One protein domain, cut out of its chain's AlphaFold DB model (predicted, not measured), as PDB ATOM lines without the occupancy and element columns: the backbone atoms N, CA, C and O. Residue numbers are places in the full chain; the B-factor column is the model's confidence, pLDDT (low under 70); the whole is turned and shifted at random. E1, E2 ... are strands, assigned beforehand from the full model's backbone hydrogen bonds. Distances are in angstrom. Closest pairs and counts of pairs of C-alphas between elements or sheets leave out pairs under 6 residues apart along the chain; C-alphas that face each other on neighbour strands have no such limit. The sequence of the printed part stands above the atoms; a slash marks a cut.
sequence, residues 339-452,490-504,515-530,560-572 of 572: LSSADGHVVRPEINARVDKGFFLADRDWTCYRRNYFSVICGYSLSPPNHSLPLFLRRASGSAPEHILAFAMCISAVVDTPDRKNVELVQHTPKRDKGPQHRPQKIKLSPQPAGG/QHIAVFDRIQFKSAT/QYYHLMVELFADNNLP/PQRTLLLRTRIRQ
ATOM      1  N   LEU A 339      37.621  30.661 -42.428       93.50
ATOM      2  CA  LEU A 339      37.143  32.028 -42.671       93.50
ATOM      3  C   LEU A 339      37.936  32.686 -43.805       93.50
ATOM      4  O   LEU A 339      39.141  32.461 -43.937       93.50
ATOM      5  N   SER A 340      37.276  33.523 -44.597       94.69
ATOM      6  CA  SER A 340      37.928  34.370 -45.598       94.69
ATOM      7  C   SER A 340      37.391  35.796 -45.574       94.69
ATOM      8  O   SER A 340      36.211  36.012 -45.293       94.69
ATOM      9  N   SER A 341      38.247  36.760 -45.888       94.88
ATOM     10  CA  SER A 341      37.885  38.163 -46.110       94.88
ATOM     11  C   SER A 341      37.284  38.395 -47.504       94.88
ATOM     12  O   SER A 341      37.187  37.465 -48.310       94.88
ATOM     13  N   ALA A 342      36.818  39.616 -47.781       92.00
ATOM     14  CA  ALA A 342      36.127  39.961 -49.028       92.00
ATOM     15  C   ALA A 342      37.035  39.905 -50.273       92.00
ATOM     16  O   ALA A 342      36.573  39.584 -51.364       92.00
ATOM     17  N   ASP A 343      38.332  40.143 -50.084       92.62
ATOM     18  CA  ASP A 343      39.419  39.888 -51.045       92.62
ATOM     19  C   ASP A 343      39.713  38.390 -51.294       92.62
ATOM     20  O   ASP A 343      40.502  38.046 -52.174       92.62
ATOM     21  N   GLY A 344      39.089  37.483 -50.535       90.50
ATOM     22  CA  GLY A 344      39.313  36.039 -50.606       90.50
ATOM     23  C   GLY A 344      40.526  35.529 -49.817       90.50
ATOM     24  O   GLY A 344      40.776  34.321 -49.828       90.50
ATOM     25  N   HIS A 345      41.271  36.387 -49.113       93.56
ATOM     26  CA  HIS A 345      42.385  35.959 -48.266       93.56
ATOM     27  C   HIS A 345      41.915  35.136 -47.056       93.56
ATOM     28  O   HIS A 345      40.787  35.250 -46.576       93.56
ATOM     29  N   VAL A 346      42.807  34.274 -46.561       93.88
ATOM     30  CA  VAL A 346      42.567  33.419 -45.392       93.88
ATOM     31  C   VAL A 346      42.602  34.257 -44.120       93.88
ATOM     32  O   VAL A 346      43.588  34.947 -43.867       93.88
ATOM     33  N   VAL A 347      41.572  34.135 -43.281       94.44
ATOM     34  CA  VAL A 347      41.538  34.758 -41.952       94.44
ATOM     35  C   VAL A 347      41.490  33.663 -40.888       94.44
ATOM     36  O   VAL A 347      40.535  32.891 -40.801       94.44
ATOM     37  N   ARG A 348      42.533  33.579 -40.060       92.75
ATOM     38  CA  ARG A 348      42.647  32.612 -38.965       92.75
ATOM     39  C   ARG A 348      42.181  33.245 -37.648       92.75
ATOM     40  O   ARG A 348      42.851  34.161 -37.167       92.75
ATOM     41  N   PRO A 349      41.087  32.764 -37.033       93.06
ATOM     42  CA  PRO A 349      40.743  33.129 -35.666       93.06
ATOM     43  C   PRO A 349      41.635  32.398 -34.656       93.06
ATOM     44  O   PRO A 349      42.048  31.259 -34.881       93.06
ATOM     45  N   GLU A 350      41.902  33.039 -33.521       91.94
ATOM     46  CA  GLU A 350      42.745  32.515 -32.443       91.94
ATOM     47  C   GLU A 350      42.121  32.861 -31.085       91.94
ATOM     48  O   GLU A 350      41.700  33.995 -30.878       91.94
ATOM     49  N   ILE A 351      41.986  31.882 -30.177       93.50
ATOM     50  CA  ILE A 351      41.368  32.089 -28.855       93.50
ATOM     51  C   ILE A 351      42.446  32.393 -27.822       93.50
ATOM     52  O   ILE A 351      43.319  31.569 -27.567       93.50
ATOM     53  N   ASN A 352      42.279  33.527 -27.149       92.69
ATOM     54  CA  ASN A 352      43.053  33.916 -25.981       92.69
ATOM     55  C   ASN A 352      42.186  33.640 -24.744       92.69
ATOM     56  O   ASN A 352      41.065  34.144 -24.657       92.69
ATOM     57  N   ALA A 353      42.651  32.832 -23.791       92.81
ATOM     58  CA  ALA A 353      41.875  32.522 -22.588       92.81
ATOM     59  C   ALA A 353      42.744  32.131 -21.387       92.81
ATOM     60  O   ALA A 353      43.827  31.574 -21.549       92.81
ATOM     61  N   ARG A 354      42.230  32.382 -20.178       92.62
ATOM     62  CA  ARG A 354      42.809  31.915 -18.910       92.62
ATOM     63  C   ARG A 354      41.733  31.584 -17.876       92.62
ATOM     64  O   ARG A 354      40.657  32.186 -17.870       92.62
ATOM     65  N   VAL A 355      42.056  30.674 -16.961       93.88
ATOM     66  CA  VAL A 355      41.327  30.520 -15.694       93.88
ATOM     67  C   VAL A 355      41.937  31.478 -14.678       93.88
ATOM     68  O   VAL A 355      43.141  31.457 -14.449       93.88
ATOM     69  N   ASP A 356      41.094  32.325 -14.096       89.00
ATOM     70  CA  ASP A 356      41.486  33.383 -13.159       89.00
ATOM     71  C   ASP A 356      41.333  32.920 -11.697       89.00
ATOM     72  O   ASP A 356      42.070  33.355 -10.816       89.00
ATOM     73  N   LYS A 357      40.355  32.037 -11.424       92.50
ATOM     74  CA  LYS A 357      39.962  31.596 -10.069       92.50
ATOM     75  C   LYS A 357      39.405  30.173 -10.066       92.50
ATOM     76  O   LYS A 357      38.822  29.738 -11.056       92.50
ATOM     77  N   GLY A 358      39.488  29.498  -8.917       92.19
ATOM     78  CA  GLY A 358      38.759  28.254  -8.607       92.19
ATOM     79  C   GLY A 358      39.499  26.940  -8.886       92.19
ATOM     80  O   GLY A 358      39.034  25.890  -8.442       92.19
ATOM     81  N   PHE A 359      40.650  27.003  -9.557       92.12
ATOM     82  CA  PHE A 359      41.562  25.881  -9.796       92.12
ATOM     83  C   PHE A 359      42.903  26.140  -9.102       92.12
ATOM     84  O   PHE A 359      43.316  27.291  -8.973       92.12
ATOM     85  N   PHE A 360      43.573  25.075  -8.671       90.69
ATOM     86  CA  PHE A 360      44.898  25.100  -8.052       90.69
ATOM     87  C   PHE A 360      45.645  23.802  -8.381       90.69
ATOM     88  O   PHE A 360      45.022  22.759  -8.575       90.69
ATOM     89  N   LEU A 361      46.973  23.862  -8.450       89.88
ATOM     90  CA  LEU A 361      47.802  22.684  -8.694       89.88
ATOM     91  C   LEU A 361      47.949  21.880  -7.391       89.88
ATOM     92  O   LEU A 361      48.375  22.430  -6.376       89.88
ATOM     93  N   ALA A 362      47.610  20.593  -7.416       86.81
ATOM     94  CA  ALA A 362      47.800  19.663  -6.302       86.81
ATOM     95  C   ALA A 362      48.173  18.284  -6.853       86.81
ATOM     96  O   ALA A 362      47.609  17.855  -7.852       86.81
ATOM     97  N   ASP A 363      49.161  17.620  -6.251       88.12
ATOM     98  CA  ASP A 363      49.672  16.305  -6.683       88.12
ATOM     99  C   ASP A 363      50.093  16.215  -8.173       88.12
ATOM    100  O   ASP A 363      50.267  15.128  -8.716       88.12
ATOM    101  N   ARG A 364      50.387  17.382  -8.779       87.69
ATOM    102  CA  ARG A 364      50.683  17.672 -10.205       87.69
ATOM    103  C   ARG A 364      49.473  17.832 -11.142       87.69
ATOM    104  O   ARG A 364      49.691  18.215 -12.288       87.69
ATOM    105  N   ASP A 365      48.248  17.687 -10.644       88.75
ATOM    106  CA  ASP A 365      47.004  17.862 -11.408       88.75
ATOM    107  C   ASP A 365      46.294  19.186 -11.061       88.75
ATOM    108  O   ASP A 365      46.364  19.676  -9.925       88.75
ATOM    109  N   TRP A 366      45.549  19.781 -12.003       91.94
ATOM    110  CA  TRP A 366      44.765  20.991 -11.723       91.94
ATOM    111  C   TRP A 366      43.438  20.663 -11.047       91.94
ATOM    112  O   TRP A 366      42.379  20.506 -11.667       91.94
ATOM    113  N   THR A 367      43.490  20.611  -9.723       89.69
ATOM    114  CA  THR A 367      42.339  20.353  -8.868       89.69
ATOM    115  C   THR A 367      41.407  21.567  -8.802       89.69
ATOM    116  O   THR A 367      41.827  22.718  -8.676       89.69
ATOM    117  N   CYS A 368      40.100  21.303  -8.827       90.62
ATOM    118  CA  CYS A 368      39.060  22.269  -8.478       90.62
ATOM    119  C   CYS A 368      38.019  21.607  -7.565       90.62
ATOM    120  O   CYS A 368      37.780  20.398  -7.636       90.62
ATOM    121  N   TYR A 369      37.354  22.396  -6.722       88.62
ATOM    122  CA  TYR A 369      36.263  21.896  -5.886       88.62
ATOM    123  C   TYR A 369      34.910  22.145  -6.555       88.62
ATOM    124  O   TYR A 369      34.514  23.289  -6.743       88.62
ATOM    125  N   ARG A 370      34.132  21.083  -6.803       83.38
ATOM    126  CA  ARG A 370      32.795  21.152  -7.441       83.38
ATOM    127  C   ARG A 370      31.763  22.084  -6.776       83.38
ATOM    128  O   ARG A 370      30.738  22.366  -7.381       83.38
ATOM    129  N   ARG A 371      31.981  22.483  -5.514       85.06
ATOM    130  CA  ARG A 371      31.123  23.417  -4.754       85.06
ATOM    131  C   ARG A 371      31.661  24.853  -4.736       85.06
ATOM    132  O   ARG A 371      30.971  25.737  -4.235       85.06
ATOM    133  N   ASN A 372      32.867  25.081  -5.250       91.12
ATOM    134  CA  ASN A 372      33.483  26.397  -5.326       91.12
ATOM    135  C   ASN A 372      33.179  27.015  -6.690       91.12
ATOM    136  O   ASN A 372      32.873  26.321  -7.657       91.12
ATOM    137  N   TYR A 373      33.256  28.338  -6.756       94.75
ATOM    138  CA  TYR A 373      33.159  29.067  -8.011       94.75
ATOM    139  C   TYR A 373      34.511  29.104  -8.720       94.75
ATOM    140  O   TYR A 373      35.533  29.357  -8.081       94.75
ATOM    141  N   PHE A 374      34.499  28.914 -10.037       95.44
ATOM    142  CA  PHE A 374      35.621  29.247 -10.910       95.44
ATOM    143  C   PHE A 374      35.266  30.395 -11.860       95.44
ATOM    144  O   PHE A 374      34.085  30.677 -12.099       95.44
ATOM    145  N   SER A 375      36.298  31.063 -12.374       95.88
ATOM    146  CA  SER A 375      36.162  32.237 -13.243       95.88
ATOM    147  C   SER A 375      37.065  32.082 -14.469       95.88
ATOM    148  O   SER A 375      38.259  31.818 -14.327       95.88
ATOM    149  N   VAL A 376      36.501  32.242 -15.670       96.25
ATOM    150  CA  VAL A 376      37.215  32.124 -16.955       96.25
ATOM    151  C   VAL A 376      37.167  33.461 -17.683       96.25
ATOM    152  O   VAL A 376      36.093  34.039 -17.842       96.25
ATOM    153  N   ILE A 377      38.318  33.944 -18.146       95.81
ATOM    154  CA  ILE A 377      38.434  35.158 -18.961       95.81
ATOM    155  C   ILE A 377      38.861  34.724 -20.360       95.81
ATOM    156  O   ILE A 377      39.861  34.019 -20.497       95.81
ATOM    157  N   CYS A 378      38.117  35.118 -21.395       95.56
ATOM    158  CA  CYS A 378      38.438  34.763 -22.777       95.56
ATOM    159  C   CYS A 378      38.123  35.881 -23.782       95.56
ATOM    160  O   CYS A 378      37.283  36.744 -23.547       95.56
ATOM    161  N   GLY A 379      38.794  35.831 -24.924       95.75
ATOM    162  CA  GLY A 379      38.666  36.726 -26.066       95.75
ATOM    163  C   GLY A 379      39.245  36.032 -27.299       95.75
ATOM    164  O   GLY A 379      39.696  34.885 -27.220       95.75
ATOM    165  N   TYR A 380      39.241  36.699 -28.446       95.38
ATOM    166  CA  TYR A 380      39.818  36.142 -29.669       95.38
ATOM    167  C   TYR A 380      40.460  37.232 -30.519       95.38
ATOM    168  O   TYR A 380      40.013  38.374 -30.496       95.38
ATOM    169  N   SER A 381      41.490  36.881 -31.279       94.44
ATOM    170  CA  SER A 381      42.083  37.719 -32.325       94.44
ATOM    171  C   SER A 381      41.796  37.126 -33.708       94.44
ATOM    172  O   SER A 381      41.362  35.978 -33.838       94.44
ATOM    173  N   LEU A 382      42.024  37.927 -34.752       93.44
ATOM    174  CA  LEU A 382      41.998  37.501 -36.152       93.44
ATOM    175  C   LEU A 382      43.366  37.794 -36.778       93.44
ATOM    176  O   LEU A 382      43.939  38.859 -36.548       93.44
ATOM    177  N   SER A 383      43.886  36.848 -37.559       92.19
ATOM    178  CA  SER A 383      45.147  36.975 -38.292       92.19
ATOM    179  C   SER A 383      44.911  36.734 -39.793       92.19
ATOM    180  O   SER A 383      44.340  35.693 -40.125       92.19
ATOM    181  N   PRO A 384      45.320  37.641 -40.701       92.31
ATOM    182  CA  PRO A 384      45.995  38.910 -40.422       92.31
ATOM    183  C   PRO A 384      45.077  39.924 -39.701       92.31
ATOM    184  O   PRO A 384      43.859  39.897 -39.896       92.31
ATOM    185  N   PRO A 385      45.634  40.849 -38.890       87.81
ATOM    186  CA  PRO A 385      44.840  41.885 -38.225       87.81
ATOM    187  C   PRO A 385      44.109  42.795 -39.218       87.81
ATOM    188  O   PRO A 385      42.941  43.113 -39.022       87.81
ATOM    189  N   ASN A 386      44.780  43.146 -40.319       87.94
ATOM    190  CA  ASN A 386      44.292  44.067 -41.347       87.94
ATOM    191  C   ASN A 386      43.601  43.302 -42.494       87.94
ATOM    192  O   ASN A 386      44.000  43.415 -43.651       87.94
ATOM    193  N   HIS A 387      42.615  42.468 -42.169       90.69
ATOM    194  CA  HIS A 387      41.794  41.759 -43.155       90.69
ATOM    195  C   HIS A 387      40.690  42.672 -43.713       90.69
ATOM    196  O   HIS A 387      40.157  43.514 -42.988       90.69
ATOM    197  N   SER A 388      40.300  42.498 -44.981       92.75
ATOM    198  CA  SER A 388      39.139  43.223 -45.512       92.75
ATOM    199  C   SER A 388      37.818  42.681 -44.952       92.75
ATOM    200  O   SER A 388      37.674  41.497 -44.636       92.75
ATOM    201  N   LEU A 389      36.836  43.574 -44.831       91.56
ATOM    202  CA  LEU A 389      35.458  43.249 -44.471       91.56
ATOM    203  C   LEU A 389      34.563  43.307 -45.721       91.56
ATOM    204  O   LEU A 389      34.842  44.104 -46.618       91.56
ATOM    205  N   PRO A 390      33.458  42.542 -45.776       93.31
ATOM    206  CA  PRO A 390      32.986  41.583 -44.771       93.31
ATOM    207  C   PRO A 390      33.786  40.270 -44.692       93.31
ATOM    208  O   PRO A 390      34.545  39.923 -45.593       93.31
ATOM    209  N   LEU A 391      33.574  39.525 -43.600       94.75
ATOM    210  CA  LEU A 391      34.102  38.170 -43.404       94.75
ATOM    211  C   LEU A 391      33.070  37.108 -43.798       94.75
ATOM    212  O   LEU A 391      31.871  37.250 -43.543       94.75
ATOM    213  N   PHE A 392      33.560  35.998 -44.343       93.94
ATOM    214  CA  PHE A 392      32.761  34.860 -44.778       93.94
ATOM    215  C   PHE A 392      33.223  33.557 -44.128       93.94
ATOM    216  O   PHE A 392      34.413  33.313 -43.940       93.94
ATOM    217  N   LEU A 393      32.257  32.694 -43.826       93.00
ATOM    218  CA  LEU A 393      32.431  31.341 -43.323       93.00
ATOM    219  C   LEU A 393      32.331  30.336 -44.474       93.00
ATOM    220  O   LEU A 393      31.390  30.401 -45.266       93.00
ATOM    221  N   ARG A 394      33.228  29.346 -44.528       89.50
ATOM    222  CA  ARG A 394      33.100  28.200 -45.438       89.50
ATOM    223  C   ARG A 394      33.028  26.893 -44.653       89.50
ATOM    224  O   ARG A 394      33.996  26.495 -44.006       89.50
ATOM    225  N   ARG A 395      31.865  26.227 -44.702       85.31
ATOM    226  CA  ARG A 395      31.595  25.014 -43.905       85.31
ATOM    227  C   ARG A 395      32.241  23.754 -44.485       85.31
ATOM    228  O   ARG A 395      32.630  22.879 -43.720       85.31
ATOM    229  N   ALA A 396      32.342  23.662 -45.813       82.88
ATOM    230  CA  ALA A 396      32.908  22.516 -46.527       82.88
ATOM    231  C   ALA A 396      33.608  22.949 -47.828       82.88
ATOM    232  O   ALA A 396      33.300  24.001 -48.395       82.88
ATOM    233  N   SER A 397      34.515  22.116 -48.343       76.88
ATOM    234  CA  SER A 397      35.079  22.279 -49.687       76.88
ATOM    235  C   SER A 397      33.957  22.305 -50.729       76.88
ATOM    236  O   SER A 397      33.152  21.379 -50.797       76.88
ATOM    237  N   GLY A 398      33.884  23.377 -51.517       77.25
ATOM    238  CA  GLY A 398      32.812  23.588 -52.494       77.25
ATOM    239  C   GLY A 398      31.551  24.275 -51.955       77.25
ATOM    240  O   GLY A 398      30.763  24.747 -52.767       77.25
ATOM    241  N   SER A 399      31.365  24.442 -50.634       85.50
ATOM    242  CA  SER A 399      30.220  25.222 -50.129       85.50
ATOM    243  C   SER A 399      30.316  26.683 -50.578       85.50
ATOM    244  O   SER A 399      31.422  27.209 -50.763       85.50
ATOM    245  N   ALA A 400      29.168  27.352 -50.704       87.25
ATOM    246  CA  ALA A 400      29.128  28.804 -50.826       87.25
ATOM    247  C   ALA A 400      29.750  29.468 -49.572       87.25
ATOM    248  O   ALA A 400      29.704  28.862 -48.490       87.25
ATOM    249  N   PRO A 401      30.335  30.675 -49.691       89.00
ATOM    250  CA  PRO A 401      30.723  31.488 -48.543       89.00
ATOM    251  C   PRO A 401      29.482  32.086 -47.864       89.00
ATOM    252  O   PRO A 401      28.620  32.658 -48.527       89.00
ATOM    253  N   GLU A 402      29.391  31.984 -46.541       91.94
ATOM    254  CA  GLU A 402      28.279  32.521 -45.749       91.94
ATOM    255  C   GLU A 402      28.720  33.772 -44.983       91.94
ATOM    256  O   GLU A 402      29.689  33.727 -44.229       91.94
ATOM    257  N   HIS A 403      28.017  34.891 -45.157       92.38
ATOM    258  CA  HIS A 403      28.371  36.163 -44.524       92.38
ATOM    259  C   HIS A 403      28.268  36.094 -42.985       92.38
ATOM    260  O   HIS A 403      27.248  35.665 -42.437       92.38
ATOM    261  N   ILE A 404      29.321  36.531 -42.288       93.44
ATOM    262  CA  ILE A 404      29.397  36.564 -40.822       93.44
ATOM    263  C   ILE A 404      28.994  37.955 -40.321       93.44
ATOM    264  O   ILE A 404      29.679  38.936 -40.587       93.44
ATOM    265  N   LEU A 405      27.909  38.033 -39.545       92.19
ATOM    266  CA  LEU A 405      27.384  39.296 -39.009       92.19
ATOM    267  C   LEU A 405      28.001  39.691 -37.662       92.19
ATOM    268  O   LEU A 405      28.026  40.866 -37.303       92.19
ATOM    269  N   ALA A 406      28.432  38.707 -36.874       92.38
ATOM    270  CA  ALA A 406      29.101  38.897 -35.591       92.38
ATOM    271  C   ALA A 406      29.811  37.605 -35.169       92.38
ATOM    272  O   ALA A 406      29.531  36.531 -35.701       92.38
ATOM    273  N   PHE A 407      30.638  37.695 -34.130       94.88
ATOM    274  CA  PHE A 407      31.144  36.532 -33.409       94.88
ATOM    275  C   PHE A 407      30.595  36.497 -31.979       94.88
ATOM    276  O   PHE A 407      30.164  37.515 -31.430       94.88
ATOM    277  N   ALA A 408      30.605  35.317 -31.362       96.31
ATOM    278  CA  ALA A 408      30.258  35.141 -29.957       96.31
ATOM    279  C   ALA A 408      31.098  34.045 -29.297       96.31
ATOM    280  O   ALA A 408      31.338  33.006 -29.909       96.31
ATOM    281  N   MET A 409      31.485  34.241 -28.038       95.94
ATOM    282  CA  MET A 409      32.230  33.258 -27.249       95.94
ATOM    283  C   MET A 409      31.363  32.578 -26.191       95.94
ATOM    284  O   MET A 409      30.380  33.140 -25.706       95.94
ATOM    285  N   CYS A 410      31.731  31.349 -25.842       96.25
ATOM    286  CA  CYS A 410      31.098  30.533 -24.811       96.25
ATOM    287  C   CYS A 410      32.145  29.671 -24.100       96.25
ATOM    288  O   CYS A 410      33.216  29.407 -24.647       96.25
ATOM    289  N   ILE A 411      31.778  29.157 -22.927       96.50
ATOM    290  CA  ILE A 411      32.446  28.006 -22.315       96.50
ATOM    291  C   ILE A 411      31.516  26.790 -22.265       96.50
ATOM    292  O   ILE A 411      30.293  26.921 -22.153       96.50
ATOM    293  N   SER A 412      32.107  25.601 -22.320       95.19
ATOM    294  CA  SER A 412      31.454  24.310 -22.082       95.19
ATOM    295  C   SER A 412      32.451  23.348 -21.418       95.19
ATOM    296  O   SER A 412      33.592  23.727 -21.173       95.19
ATOM    297  N   ALA A 413      32.047  22.133 -21.047       93.44
ATOM    298  CA  ALA A 413      32.953  21.156 -20.438       93.44
ATOM    299  C   ALA A 413      32.637  19.733 -20.908       93.44
ATOM    300  O   ALA A 413      31.485  19.422 -21.219       93.44
ATOM    301  N   VAL A 414      33.651  18.867 -20.925       92.25
ATOM    302  CA  VAL A 414      33.531  17.434 -21.245       92.25
ATOM    303  C   VAL A 414      34.319  16.591 -20.244       92.25
ATOM    304  O   VAL A 414      35.369  17.022 -19.775       92.25
ATOM    305  N   VAL A 415      33.852  15.380 -19.930       90.00
ATOM    306  CA  VAL A 415      34.658  14.392 -19.186       90.00
ATOM    307  C   VAL A 415      35.794  13.901 -20.078       90.00
ATOM    308  O   VAL A 415      35.547  13.590 -21.249       90.00
ATOM    309  N   ASP A 416      37.011  13.761 -19.545       89.12
ATOM    310  CA  ASP A 416      38.094  13.112 -20.281       89.12
ATOM    311  C   ASP A 416      37.906  11.593 -20.299       89.12
ATOM    312  O   ASP A 416      38.349  10.836 -19.441       89.12
ATOM    313  N   THR A 417      37.136  11.177 -21.291       88.06
ATOM    314  CA  THR A 417      36.773   9.802 -21.624       88.06
ATOM    315  C   THR A 417      36.745   9.698 -23.149       88.06
ATOM    316  O   THR A 417      36.547  10.729 -23.806       88.06
ATOM    317  N   PRO A 418      36.892   8.498 -23.742       87.50
ATOM    318  CA  PRO A 418      36.766   8.319 -25.192       87.50
ATOM    319  C   PRO A 418      35.469   8.927 -25.750       87.50
ATOM    320  O   PRO A 418      35.494   9.645 -26.746       87.50
ATOM    321  N   ASP A 419      34.366   8.743 -25.021       88.31
ATOM    322  CA  ASP A 419      33.024   9.245 -25.332       88.31
ATOM    323  C   ASP A 419      32.887  10.782 -25.281       88.31
ATOM    324  O   ASP A 419      31.872  11.319 -25.724       88.31
ATOM    325  N   ARG A 420      33.851  11.491 -24.669       87.06
ATOM    326  CA  ARG A 420      33.874  12.956 -24.454       87.06
ATOM    327  C   ARG A 420      32.542  13.550 -23.978       87.06
ATOM    328  O   ARG A 420      32.129  14.618 -24.427       87.06
ATOM    329  N   LYS A 421      31.858  12.852 -23.066       90.69
ATOM    330  CA  LYS A 421      30.511  13.212 -22.594       90.69
ATOM    331  C   LYS A 421      30.476  14.643 -22.046       90.69
ATOM    332  O   LYS A 421      31.250  14.987 -21.153       90.69
ATOM    333  N   ASN A 422      29.565  15.463 -22.571       91.44
ATOM    334  CA  ASN A 422      29.367  16.845 -22.127       91.44
ATOM    335  C   ASN A 422      28.963  16.896 -20.646       91.44
ATOM    336  O   ASN A 422      28.069  16.167 -20.216       91.44
ATOM    337  N   VAL A 423      29.560  17.820 -19.895       91.25
ATOM    338  CA  VAL A 423      29.180  18.151 -18.516       91.25
ATOM    339  C   VAL A 423      28.522  19.525 -18.508       91.25
ATOM    340  O   VAL A 423      28.987  20.468 -19.153       91.25
ATOM    341  N   GLU A 424      27.397  19.650 -17.808       93.69
ATOM    342  CA  GLU A 424      26.657  20.906 -17.766       93.69
ATOM    343  C   GLU A 424      27.302  21.885 -16.776       93.69
ATOM    344  O   GLU A 424      27.445  21.591 -15.588       93.69
ATOM    345  N   LEU A 425      27.669  23.066 -17.273       95.00
ATOM    346  CA  LEU A 425      28.130  24.186 -16.458       95.00
ATOM    347  C   LEU A 425      26.947  25.076 -16.064       95.00
ATOM    348  O   LEU A 425      26.059  25.335 -16.878       95.00
ATOM    349  N   VAL A 426      26.972  25.582 -14.832       94.25
ATOM    350  CA  VAL A 426      25.997  26.535 -14.287       94.25
ATOM    351  C   VAL A 426      26.721  27.776 -13.784       94.25
ATOM    352  O   VAL A 426      27.688  27.691 -13.030       94.25
ATOM    353  N   GLN A 427      26.218  28.934 -14.185       94.44
ATOM    354  CA  GLN A 427      26.626  30.255 -13.743       94.44
ATOM    355  C   GLN A 427      25.637  30.788 -12.698       94.44
ATOM    356  O   GLN A 427      24.418  30.703 -12.881       94.44
ATOM    357  N   HIS A 428      26.170  31.336 -11.607       91.44
ATOM    358  CA  HIS A 428      25.395  31.908 -10.505       91.44
ATOM    359  C   HIS A 428      25.472  33.440 -10.499       91.44
ATOM    360  O   HIS A 428      26.495  34.032 -10.842       91.44
ATOM    361  N   THR A 429      24.400  34.099 -10.062       87.94
ATOM    362  CA  THR A 429      24.394  35.560  -9.868       87.94
ATOM    363  C   THR A 429      25.021  35.955  -8.517       87.94
ATOM    364  O   THR A 429      25.101  35.123  -7.616       87.94
ATOM    365  N   PRO A 430      25.454  37.219  -8.316       83.06
ATOM    366  CA  PRO A 430      26.026  37.665  -7.038       83.06
ATOM    367  C   PRO A 430      25.032  37.762  -5.867       83.06
ATOM    368  O   PRO A 430      25.443  38.113  -4.763       83.06
ATOM    369  N   LYS A 431      23.724  37.563  -6.093       80.00
ATOM    370  CA  LYS A 431      22.690  37.866  -5.094       80.00
ATOM    371  C   LYS A 431      22.410  36.684  -4.162       80.00
ATOM    372  O   LYS A 431      22.266  35.551  -4.613       80.00
ATOM    373  N   ARG A 432      22.285  37.035  -2.875       54.16
ATOM    374  CA  ARG A 432      21.820  36.252  -1.716       54.16
ATOM    375  C   ARG A 432      20.969  35.031  -2.096       54.16
ATOM    376  O   ARG A 432      19.945  35.183  -2.751       54.16
ATOM    377  N   ASP A 433      21.440  33.872  -1.641       64.06
ATOM    378  CA  ASP A 433      20.890  32.510  -1.679       64.06
ATOM    379  C   ASP A 433      19.584  32.263  -2.453       64.06
ATOM    380  O   ASP A 433      18.521  32.787  -2.124       64.06
ATOM    381  N   LYS A 434      19.654  31.330  -3.415       64.25
ATOM    382  CA  LYS A 434      18.599  30.984  -4.394       64.25
ATOM    383  C   LYS A 434      18.348  32.042  -5.482       64.25
ATOM    384  O   LYS A 434      17.300  32.021  -6.126       64.25
ATOM    385  N   GLY A 435      19.327  32.911  -5.755       71.62
ATOM    386  CA  GLY A 435      19.388  33.641  -7.027       71.62
ATOM    387  C   GLY A 435      19.362  32.684  -8.235       71.62
ATOM    388  O   GLY A 435      19.762  31.521  -8.106       71.62
ATOM    389  N   PRO A 436      18.888  33.132  -9.412       75.81
ATOM    390  CA  PRO A 436      18.676  32.249 -10.553       75.81
ATOM    391  C   PRO A 436      19.993  31.655 -11.068       75.81
ATOM    392  O   PRO A 436      21.029  32.325 -11.119       75.81
ATOM    393  N   GLN A 437      19.920  30.381 -11.452       83.94
ATOM    394  CA  GLN A 437      21.003  29.606 -12.049       83.94
ATOM    395  C   GLN A 437      20.790  29.515 -13.560       83.94
ATOM    396  O   GLN A 437      19.702  29.159 -14.023       83.94
ATOM    397  N   HIS A 438      21.829  29.809 -14.338       89.62
ATOM    398  CA  HIS A 438      21.763  29.807 -15.800       89.62
ATOM    399  C   HIS A 438      22.929  29.025 -16.401       89.62
ATOM    400  O   HIS A 438      24.026  29.013 -15.851       89.62
ATOM    401  N   ARG A 439      22.727  28.395 -17.560       93.50
ATOM    402  CA  ARG A 439      23.848  27.886 -18.364       93.50
ATOM    403  C   ARG A 439      24.659  29.088 -18.889       93.50
ATOM    404  O   ARG A 439      24.022  30.061 -19.302       93.50
ATOM    405  N   PRO A 440      26.007  29.044 -18.916       94.38
ATOM    406  CA  PRO A 440      26.821  30.093 -19.531       94.38
ATOM    407  C   PRO A 440      26.318  30.452 -20.936       94.38
ATOM    408  O   PRO A 440      26.068  29.566 -21.759       94.38
ATOM    409  N   GLN A 441      26.113  31.746 -21.187       94.62
ATOM    410  CA  GLN A 441      25.511  32.253 -22.425       94.62
ATOM    411  C   GLN A 441      26.567  32.611 -23.483       94.62
ATOM    412  O   GLN A 441      27.708  32.929 -23.158       94.62
ATOM    413  N   LYS A 442      26.174  32.603 -24.765       94.88
ATOM    414  CA  LYS A 442      27.040  33.010 -25.886       94.88
ATOM    415  C   LYS A 442      27.150  34.543 -25.970       94.88
ATOM    416  O   LYS A 442      26.316  35.175 -26.629       94.88
ATOM    417  N   ILE A 443      28.170  35.120 -25.336       95.38
ATOM    418  CA  ILE A 443      28.457  36.568 -25.301       95.38
ATOM    419  C   ILE A 443      28.983  37.015 -26.673       95.38
ATOM    420  O   ILE A 443      29.955  36.439 -27.157       95.38
ATOM    421  N   LYS A 444      28.358  38.013 -27.320       95.19
ATOM    422  CA  LYS A 444      28.873  38.593 -28.578       95.19
ATOM    423  C   LYS A 444      30.121  39.435 -28.297       95.19
ATOM    424  O   LYS A 444      30.087  40.232 -27.369       95.19
ATOM    425  N   LEU A 445      31.174  39.271 -29.102       95.19
ATOM    426  CA  LEU A 445      32.446  39.990 -28.948       95.19
ATOM    427  C   LEU A 445      33.030  40.451 -30.297       95.19
ATOM    428  O   LEU A 445      32.909  39.758 -31.312       95.19
ATOM    429  N   SER A 446      33.736  41.579 -30.275       94.31
ATOM    430  CA  SER A 446      34.653  42.050 -31.322       94.31
ATOM    431  C   SER A 446      36.028  41.363 -31.207       94.31
ATOM    432  O   SER A 446      36.396  40.913 -30.117       94.31
ATOM    433  N   PRO A 447      36.812  41.265 -32.298       93.31
ATOM    434  CA  PRO A 447      38.160  40.706 -32.236       93.31
ATOM    435  C   PRO A 447      39.087  41.660 -31.477       93.31
ATOM    436  O   PRO A 447      38.970  42.878 -31.604       93.31
ATOM    437  N   GLN A 448      40.018  41.135 -30.685       91.94
ATOM    438  CA  GLN A 448      41.053  41.942 -30.045       91.94
ATOM    439  C   GLN A 448      41.958  42.601 -31.105       91.94
ATOM    440  O   GLN A 448      42.370  41.913 -32.045       91.94
ATOM    441  N   PRO A 449      42.332  43.884 -30.936       80.88
ATOM    442  CA  PRO A 449      43.400  44.503 -31.713       80.88
ATOM    443  C   PRO A 449      44.731  43.746 -31.585       80.88
ATOM    444  O   PRO A 449      44.976  43.032 -30.603       80.88
ATOM    445  N   ALA A 450      45.621  43.936 -32.561       62.00
ATOM    446  CA  ALA A 450      46.981  43.406 -32.501       62.00
ATOM    447  C   ALA A 450      47.708  43.953 -31.251       62.00
ATOM    448  O   ALA A 450      47.896  45.157 -31.118       62.00
ATOM    449  N   GLY A 451      48.059  43.057 -30.323       59.44
ATOM    450  CA  GLY A 451      48.564  43.387 -28.978       59.44
ATOM    451  C   GLY A 451      48.042  42.440 -27.884       59.44
ATOM    452  O   GLY A 451      48.745  42.153 -26.914       59.44
ATOM    453  N   GLY A 452      46.847  41.866 -28.081       56.88
ATOM    454  CA  GLY A 452      46.311  40.775 -27.253       56.88
ATOM    455  C   GLY A 452      45.859  41.183 -25.842       56.88
ATOM    456  O   GLY A 452      45.546  42.336 -25.565       56.88
ATOM    457  N   GLN A 490      32.950  45.075 -27.116       89.81
ATOM    458  CA  GLN A 490      33.430  44.173 -26.073       89.81
ATOM    459  C   GLN A 490      34.394  43.158 -26.688       89.81
ATOM    460  O   GLN A 490      33.979  42.286 -27.442       89.81
ATOM    461  N   HIS A 491      35.677  43.261 -26.339       93.75
ATOM    462  CA  HIS A 491      36.736  42.367 -26.832       93.75
ATOM    463  C   HIS A 491      37.052  41.203 -25.863       93.75
ATOM    464  O   HIS A 491      37.853  40.325 -26.181       93.75
ATOM    465  N   ILE A 492      36.443  41.206 -24.668       94.75
ATOM    466  CA  ILE A 492      36.670  40.250 -23.572       94.75
ATOM    467  C   ILE A 492      35.321  39.765 -23.026       94.75
ATOM    468  O   ILE A 492      34.459  40.574 -22.688       94.75
ATOM    469  N   ALA A 493      35.172  38.452 -22.862       95.50
ATOM    470  CA  ALA A 493      34.131  37.825 -22.056       95.50
ATOM    471  C   ALA A 493      34.705  37.366 -20.706       95.50
ATOM    472  O   ALA A 493      35.798  36.800 -20.636       95.50
ATOM    473  N   VAL A 494      33.930  37.565 -19.636       96.25
ATOM    474  CA  VAL A 494      34.243  37.069 -18.289       96.25
ATOM    475  C   VAL A 494      33.114  36.156 -17.818       96.25
ATOM    476  O   VAL A 494      32.013  36.600 -17.491       96.25
ATOM    477  N   PHE A 495      33.399  34.861 -17.765       96.50
ATOM    478  CA  PHE A 495      32.518  33.844 -17.211       96.50
ATOM    479  C   PHE A 495      32.845  33.670 -15.727       96.50
ATOM    480  O   PHE A 495      33.666  32.835 -15.359       96.50
ATOM    481  N   ASP A 496      32.236  34.502 -14.881       94.94
ATOM    482  CA  ASP A 496      32.405  34.474 -13.423       94.94
ATOM    483  C   ASP A 496      31.295  33.673 -12.715       94.94
ATOM    484  O   ASP A 496      30.177  33.578 -13.221       94.94
ATOM    485  N   ARG A 497      31.591  33.139 -11.521       94.25
ATOM    486  CA  ARG A 497      30.709  32.278 -10.699       94.25
ATOM    487  C   ARG A 497      30.218  31.007 -11.405       94.25
ATOM    488  O   ARG A 497      29.044  30.639 -11.304       94.25
ATOM    489  N   ILE A 498      31.124  30.318 -12.093       95.88
ATOM    490  CA  ILE A 498      30.834  29.060 -12.790       95.88
ATOM    491  C   ILE A 498      31.029  27.867 -11.847       95.88
ATOM    492  O   ILE A 498      31.933  27.868 -11.012       95.88
ATOM    493  N   GLN A 499      30.177  26.850 -11.984       94.06
ATOM    494  CA  GLN A 499      30.279  25.546 -11.328       94.06
ATOM    495  C   GLN A 499      29.927  24.418 -12.303       94.06
ATOM    496  O   GLN A 499      29.187  24.621 -13.268       94.06
ATOM    497  N   PHE A 500      30.393  23.206 -12.008       91.81
ATOM    498  CA  PHE A 500      29.894  21.981 -12.632       91.81
ATOM    499  C   PHE A 500      28.568  21.581 -11.963       91.81
ATOM    500  O   PHE A 500      28.535  21.338 -10.757       91.81
ATOM    501  N   LYS A 501      27.469  21.506 -12.726       89.06
ATOM    502  CA  LYS A 501      26.120  21.174 -12.213       89.06
ATOM    503  C   LYS A 501      26.067  19.775 -11.602       89.06
ATOM    504  O   LYS A 501      25.451  19.552 -10.562       89.06
ATOM    505  N   SER A 502      26.735  18.843 -12.267       81.25
ATOM    506  CA  SER A 502      27.060  17.513 -11.778       81.25
ATOM    507  C   SER A 502      28.566  17.306 -11.911       81.25
ATOM    508  O   SER A 502      29.204  17.795 -12.837       81.25
ATOM    509  N   ALA A 503      29.133  16.589 -10.951       66.38
ATOM    510  CA  ALA A 503      30.524  16.154 -10.920       66.38
ATOM    511  C   ALA A 503      30.552  14.756 -10.290       66.38
ATOM    512  O   ALA A 503      29.521  14.328  -9.757       66.38
ATOM    513  N   THR A 504      31.704  14.076 -10.323       66.69
ATOM    514  CA  THR A 504      31.907  12.707  -9.816       66.69
ATOM    515  C   THR A 504      31.029  12.388  -8.604       66.69
ATOM    516  O   THR A 504      31.168  12.981  -7.527       66.69
ATOM    517  N   GLN A 515      37.446  12.116 -11.574       85.31
ATOM    518  CA  GLN A 515      37.267  12.270 -13.015       85.31
ATOM    519  C   GLN A 515      37.990  13.538 -13.443       85.31
ATOM    520  O   GLN A 515      37.829  14.577 -12.803       85.31
ATOM    521  N   TYR A 516      38.737  13.441 -14.536       89.12
ATOM    522  CA  TYR A 516      39.326  14.585 -15.217       89.12
ATOM    523  C   TYR A 516      38.306  15.155 -16.204       89.12
ATOM    524  O   TYR A 516      37.532  14.411 -16.819       89.12
ATOM    525  N   TYR A 517      38.297  16.474 -16.364       90.31
ATOM    526  CA  TYR A 517      37.426  17.180 -17.295       90.31
ATOM    527  C   TYR A 517      38.259  18.146 -18.148       90.31
ATOM    528  O   TYR A 517      39.180  18.789 -17.654       90.31
ATOM    529  N   HIS A 518      37.906  18.302 -19.425       91.81
ATOM    530  CA  HIS A 518      38.408  19.412 -20.241       91.81
ATOM    531  C   HIS A 518      37.388  20.544 -20.192       91.81
ATOM    532  O   HIS A 518      36.232  20.362 -20.586       91.81
ATOM    533  N   LEU A 519      37.822  21.714 -19.731       94.12
ATOM    534  CA  LEU A 519      37.065  22.953 -19.875       94.12
ATOM    535  C   LEU A 519      37.308  23.480 -21.296       94.12
ATOM    536  O   LEU A 519      38.445  23.641 -21.730       94.12
ATOM    537  N   MET A 520      36.238  23.716 -22.043       95.31
ATOM    538  CA  MET A 520      36.281  24.168 -23.430       95.31
ATOM    539  C   MET A 520      36.019  25.671 -23.498       95.31
ATOM    540  O   MET A 520      35.064  26.156 -22.887       95.31
ATOM    541  N   VAL A 521      36.803  26.388 -24.302       96.12
ATOM    542  CA  VAL A 521      36.492  27.759 -24.734       96.12
ATOM    543  C   VAL A 521      36.182  27.720 -26.227       96.12
ATOM    544  O   VAL A 521      36.947  27.146 -27.002       96.12
ATOM    545  N   GLU A 522      35.046  28.291 -26.623       95.94
ATOM    546  CA  GLU A 522      34.445  28.110 -27.949       95.94
ATOM    547  C   GLU A 522      34.076  29.456 -28.591       95.94
ATOM    548  O   GLU A 522      33.402  30.276 -27.964       95.94
ATOM    549  N   LEU A 523      34.465  29.663 -29.854       96.31
ATOM    550  CA  LEU A 523      34.093  30.820 -30.677       96.31
ATOM    551  C   LEU A 523      33.084  30.399 -31.755       96.31
ATOM    552  O   LEU A 523      33.276  29.401 -32.452       96.31
ATOM    553  N   PHE A 524      32.032  31.193 -31.925       95.50
ATOM    554  CA  PHE A 524      30.959  30.991 -32.896       95.50
ATOM    555  C   PHE A 524      30.857  32.179 -33.856       95.50
ATOM    556  O   PHE A 524      30.977  33.321 -33.414       95.50
ATOM    557  N   ALA A 525      30.543  31.922 -35.128       93.44
ATOM    558  CA  ALA A 525      29.988  32.930 -36.032       93.44
ATOM    559  C   ALA A 525      28.484  33.080 -35.776       93.44
ATOM    560  O   ALA A 525      27.829  32.138 -35.335       93.44
ATOM    561  N   ASP A 526      27.941  34.252 -36.076       91.12
ATOM    562  CA  ASP A 526      26.516  34.557 -36.189       91.12
ATOM    563  C   ASP A 526      26.243  34.756 -37.693       91.12
ATOM    564  O   ASP A 526      26.569  35.802 -38.257       91.12
ATOM    565  N   ASN A 527      25.768  33.698 -38.363       85.44
ATOM    566  CA  ASN A 527      25.633  33.620 -39.821       85.44
ATOM    567  C   ASN A 527      24.161  33.433 -40.225       85.44
ATOM    568  O   ASN A 527      23.700  32.326 -40.505       85.44
ATOM    569  N   ASN A 528      23.410  34.540 -40.260       65.94
ATOM    570  CA  ASN A 528      22.066  34.548 -40.836       65.94
ATOM    571  C   ASN A 528      22.142  34.389 -42.358       65.94
ATOM    572  O   ASN A 528      22.346  35.362 -43.082       65.94
ATOM    573  N   LEU A 529      21.820  33.191 -42.848       54.09
ATOM    574  CA  LEU A 529      21.010  33.141 -44.061       54.09
ATOM    575  C   LEU A 529      19.676  33.830 -43.727       54.09
ATOM    576  O   LEU A 529      19.044  33.433 -42.741       54.09
ATOM    577  N   PRO A 530      19.196  34.809 -44.514       41.53
ATOM    578  CA  PRO A 530      17.772  35.088 -44.510       41.53
ATOM    579  C   PRO A 530      17.072  33.796 -44.939       41.53
ATOM    580  O   PRO A 530      17.352  33.259 -46.012       41.53
ATOM    581  N   PRO A 560      19.717  33.336 -34.536       44.47
ATOM    582  CA  PRO A 560      20.645  33.275 -35.657       44.47
ATOM    583  C   PRO A 560      21.453  31.985 -35.583       44.47
ATOM    584  O   PRO A 560      21.954  31.630 -34.508       44.47
ATOM    585  N   GLN A 561      21.542  31.270 -36.705       48.47
ATOM    586  CA  GLN A 561      22.325  30.045 -36.769       48.47
ATOM    587  C   GLN A 561      23.756  30.404 -36.361       48.47
ATOM    588  O   GLN A 561      24.397  31.254 -36.979       48.47
ATOM    589  N   ARG A 562      24.208  29.836 -35.235       66.44
ATOM    590  CA  ARG A 562      25.502  30.165 -34.627       66.44
ATOM    591  C   ARG A 562      26.449  28.992 -34.741       66.44
ATOM    592  O   ARG A 562      26.501  28.147 -33.840       66.44
ATOM    593  N   THR A 563      27.170  28.961 -35.852       69.88
ATOM    594  CA  THR A 563      28.080  27.875 -36.224       69.88
ATOM    595  C   THR A 563      29.350  27.921 -35.373       69.88
ATOM    596  O   THR A 563      29.939  28.990 -35.204       69.88
ATOM    597  N   LEU A 564      29.771  26.782 -34.810       76.50
ATOM    598  CA  LEU A 564      31.032  26.677 -34.064       76.50
ATOM    599  C   LEU A 564      32.204  26.816 -35.040       76.50
ATOM    600  O   LEU A 564      32.284  26.066 -36.008       76.50
ATOM    601  N   LEU A 565      33.110  27.755 -34.780       51.97
ATOM    602  CA  LEU A 565      34.278  28.007 -35.628       51.97
ATOM    603  C   LEU A 565      35.539  27.361 -35.085       51.97
ATOM    604  O   LEU A 565      36.377  26.898 -35.848       51.97
ATOM    605  N   LEU A 566      35.706  27.423 -33.769       70.31
ATOM    606  CA  LEU A 566      37.000  27.280 -33.122       70.31
ATOM    607  C   LEU A 566      36.777  26.850 -31.677       70.31
ATOM    608  O   LEU A 566      35.901  27.397 -31.000       70.31
ATOM    609  N   ARG A 567      37.574  25.899 -31.195       79.94
ATOM    610  CA  ARG A 567      37.561  25.497 -29.784       79.94
ATOM    611  C   ARG A 567      38.959  25.174 -29.279       79.94
ATOM    612  O   ARG A 567      39.722  24.507 -29.971       79.94
ATOM    613  N   THR A 568      39.256  25.581 -28.055       65.25
ATOM    614  CA  THR A 568      40.482  25.209 -27.335       65.25
ATOM    615  C   THR A 568      40.136  24.558 -25.997       65.25
ATOM    616  O   THR A 568      39.045  24.770 -25.458       65.25
ATOM    617  N   ARG A 569      41.042  23.714 -25.495       70.19
ATOM    618  CA  ARG A 569      40.905  23.016 -24.211       70.19
ATOM    619  C   ARG A 569      41.777  23.681 -23.167       70.19
ATOM    620  O   ARG A 569      42.973  23.827 -23.374       70.19
ATOM    621  N   ILE A 570      41.196  23.965 -22.021       64.94
ATOM    622  CA  ILE A 570      41.910  24.165 -20.769       64.94
ATOM    623  C   ILE A 570      42.040  22.770 -20.148       64.94
ATOM    624  O   ILE A 570      41.024  22.143 -19.823       64.94
ATOM    625  N   ARG A 571      43.271  22.247 -20.082       57.22
ATOM    626  CA  ARG A 571      43.544  20.903 -19.541       57.22
ATOM    627  C   ARG A 571      43.576  20.955 -18.019       57.22
ATOM    628  O   ARG A 571      44.319  21.773 -17.480       57.22
ATOM    629  N   GLN A 572      42.820  20.075 -17.359       50.25
ATOM    630  CA  GLN A 572      43.135  19.717 -15.974       50.25
ATOM    631  C   GLN A 572      44.452  18.937 -15.885       50.25
ATOM    632  O   GLN A 572      44.813  18.316 -16.912       50.25
TER     633      GLN A 572
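This is residues 339 to 452, 490 to 504, 515 to 530 and 560 to 572 of the 572 residues of the protein "p53-like transcription factor" of Ascodesmis nigricans (UniProt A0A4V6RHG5). Two strongly twisted sheets of four strands lie face to face as a sandwich, with their strands crossing at a slant. The small hairpin of E2 and E3 lies at one end of the long axis and E5 at the other. The 158 printed residues hold eleven named strands, E1 to E11 in order, and no named helix; the class is all strand, though under half of the residues are in named elements. One sheet runs E1, E4, E9, E7, all antiparallel; the other runs E8, E6, E10, E11, with E6, E10 and E11 antiparallel neighbours. The whole is compact, with a radius of gyration of the C-alphas of 17.4 A and spans of 50 by 35 by 32 A.

Edge strand E1, residues 346 to 357, is antiparallel to E4, residues 374 to 383, with N 350 and O 381 3.0 A apart. E1 runs on into E2, residues 359 to 362, at 71 degrees; E2 forms a hairpin with E3, residues 365 to 368, where N 360 and O 367 are 2.9 A apart. E4 is antiparallel to E9, residues 493 to 500, with N 376 and O 495 at 2.9 A. E9 bends by 70 degrees at residue 497 and is antiparallel to edge strand E7, residues 425 to 428, with N 426 and O 499 at 2.9 A. In the other sheet, E6, residues 406 to 415, and E10, residues 517 to 526, have N 410 and O 522 at 2.9 A; E10 and edge strand E11, residues 564 to 571, have N 521 and O 568 at 3.0 A. Edge strand E8, residues 443 to 445, meets E6 only at a point. Between the sheets, the closest C-alphas of E1 and E11 are those of Ile 351 and Thr 568, 7.1 A apart; those of E4 and E10 are Cys 378 and Val 521, 7.5 A. E5, residues 392 to 394, pairs with no named strand; its residues 392 to 393 pair with 402 to 403.

E1 begins at C-alpha 346 (42.567, 33.419, -45.392) and measures 35.5 A. E4 and E6 each measure 30.0 A, E10 27.9 A, E11 20.0 A and E9 18.9 A. E11 ends at C-alpha 571 (43.544, 20.903, -19.541).

The C-alphas farthest apart, those of Gly 398 and Arg 432, are 53.5 A apart. Three cuts, at residues 453 to 489, 505 to 514 and 531 to 559, leave C-alpha gaps of 13.4, 6.3 and 9.5 A. The links E5 to E6 and E7 to E8 are long. Mean pLDDT of the printed part is 86.8; 20 residues are under 70, among them 432 to 434 and 560 to 563.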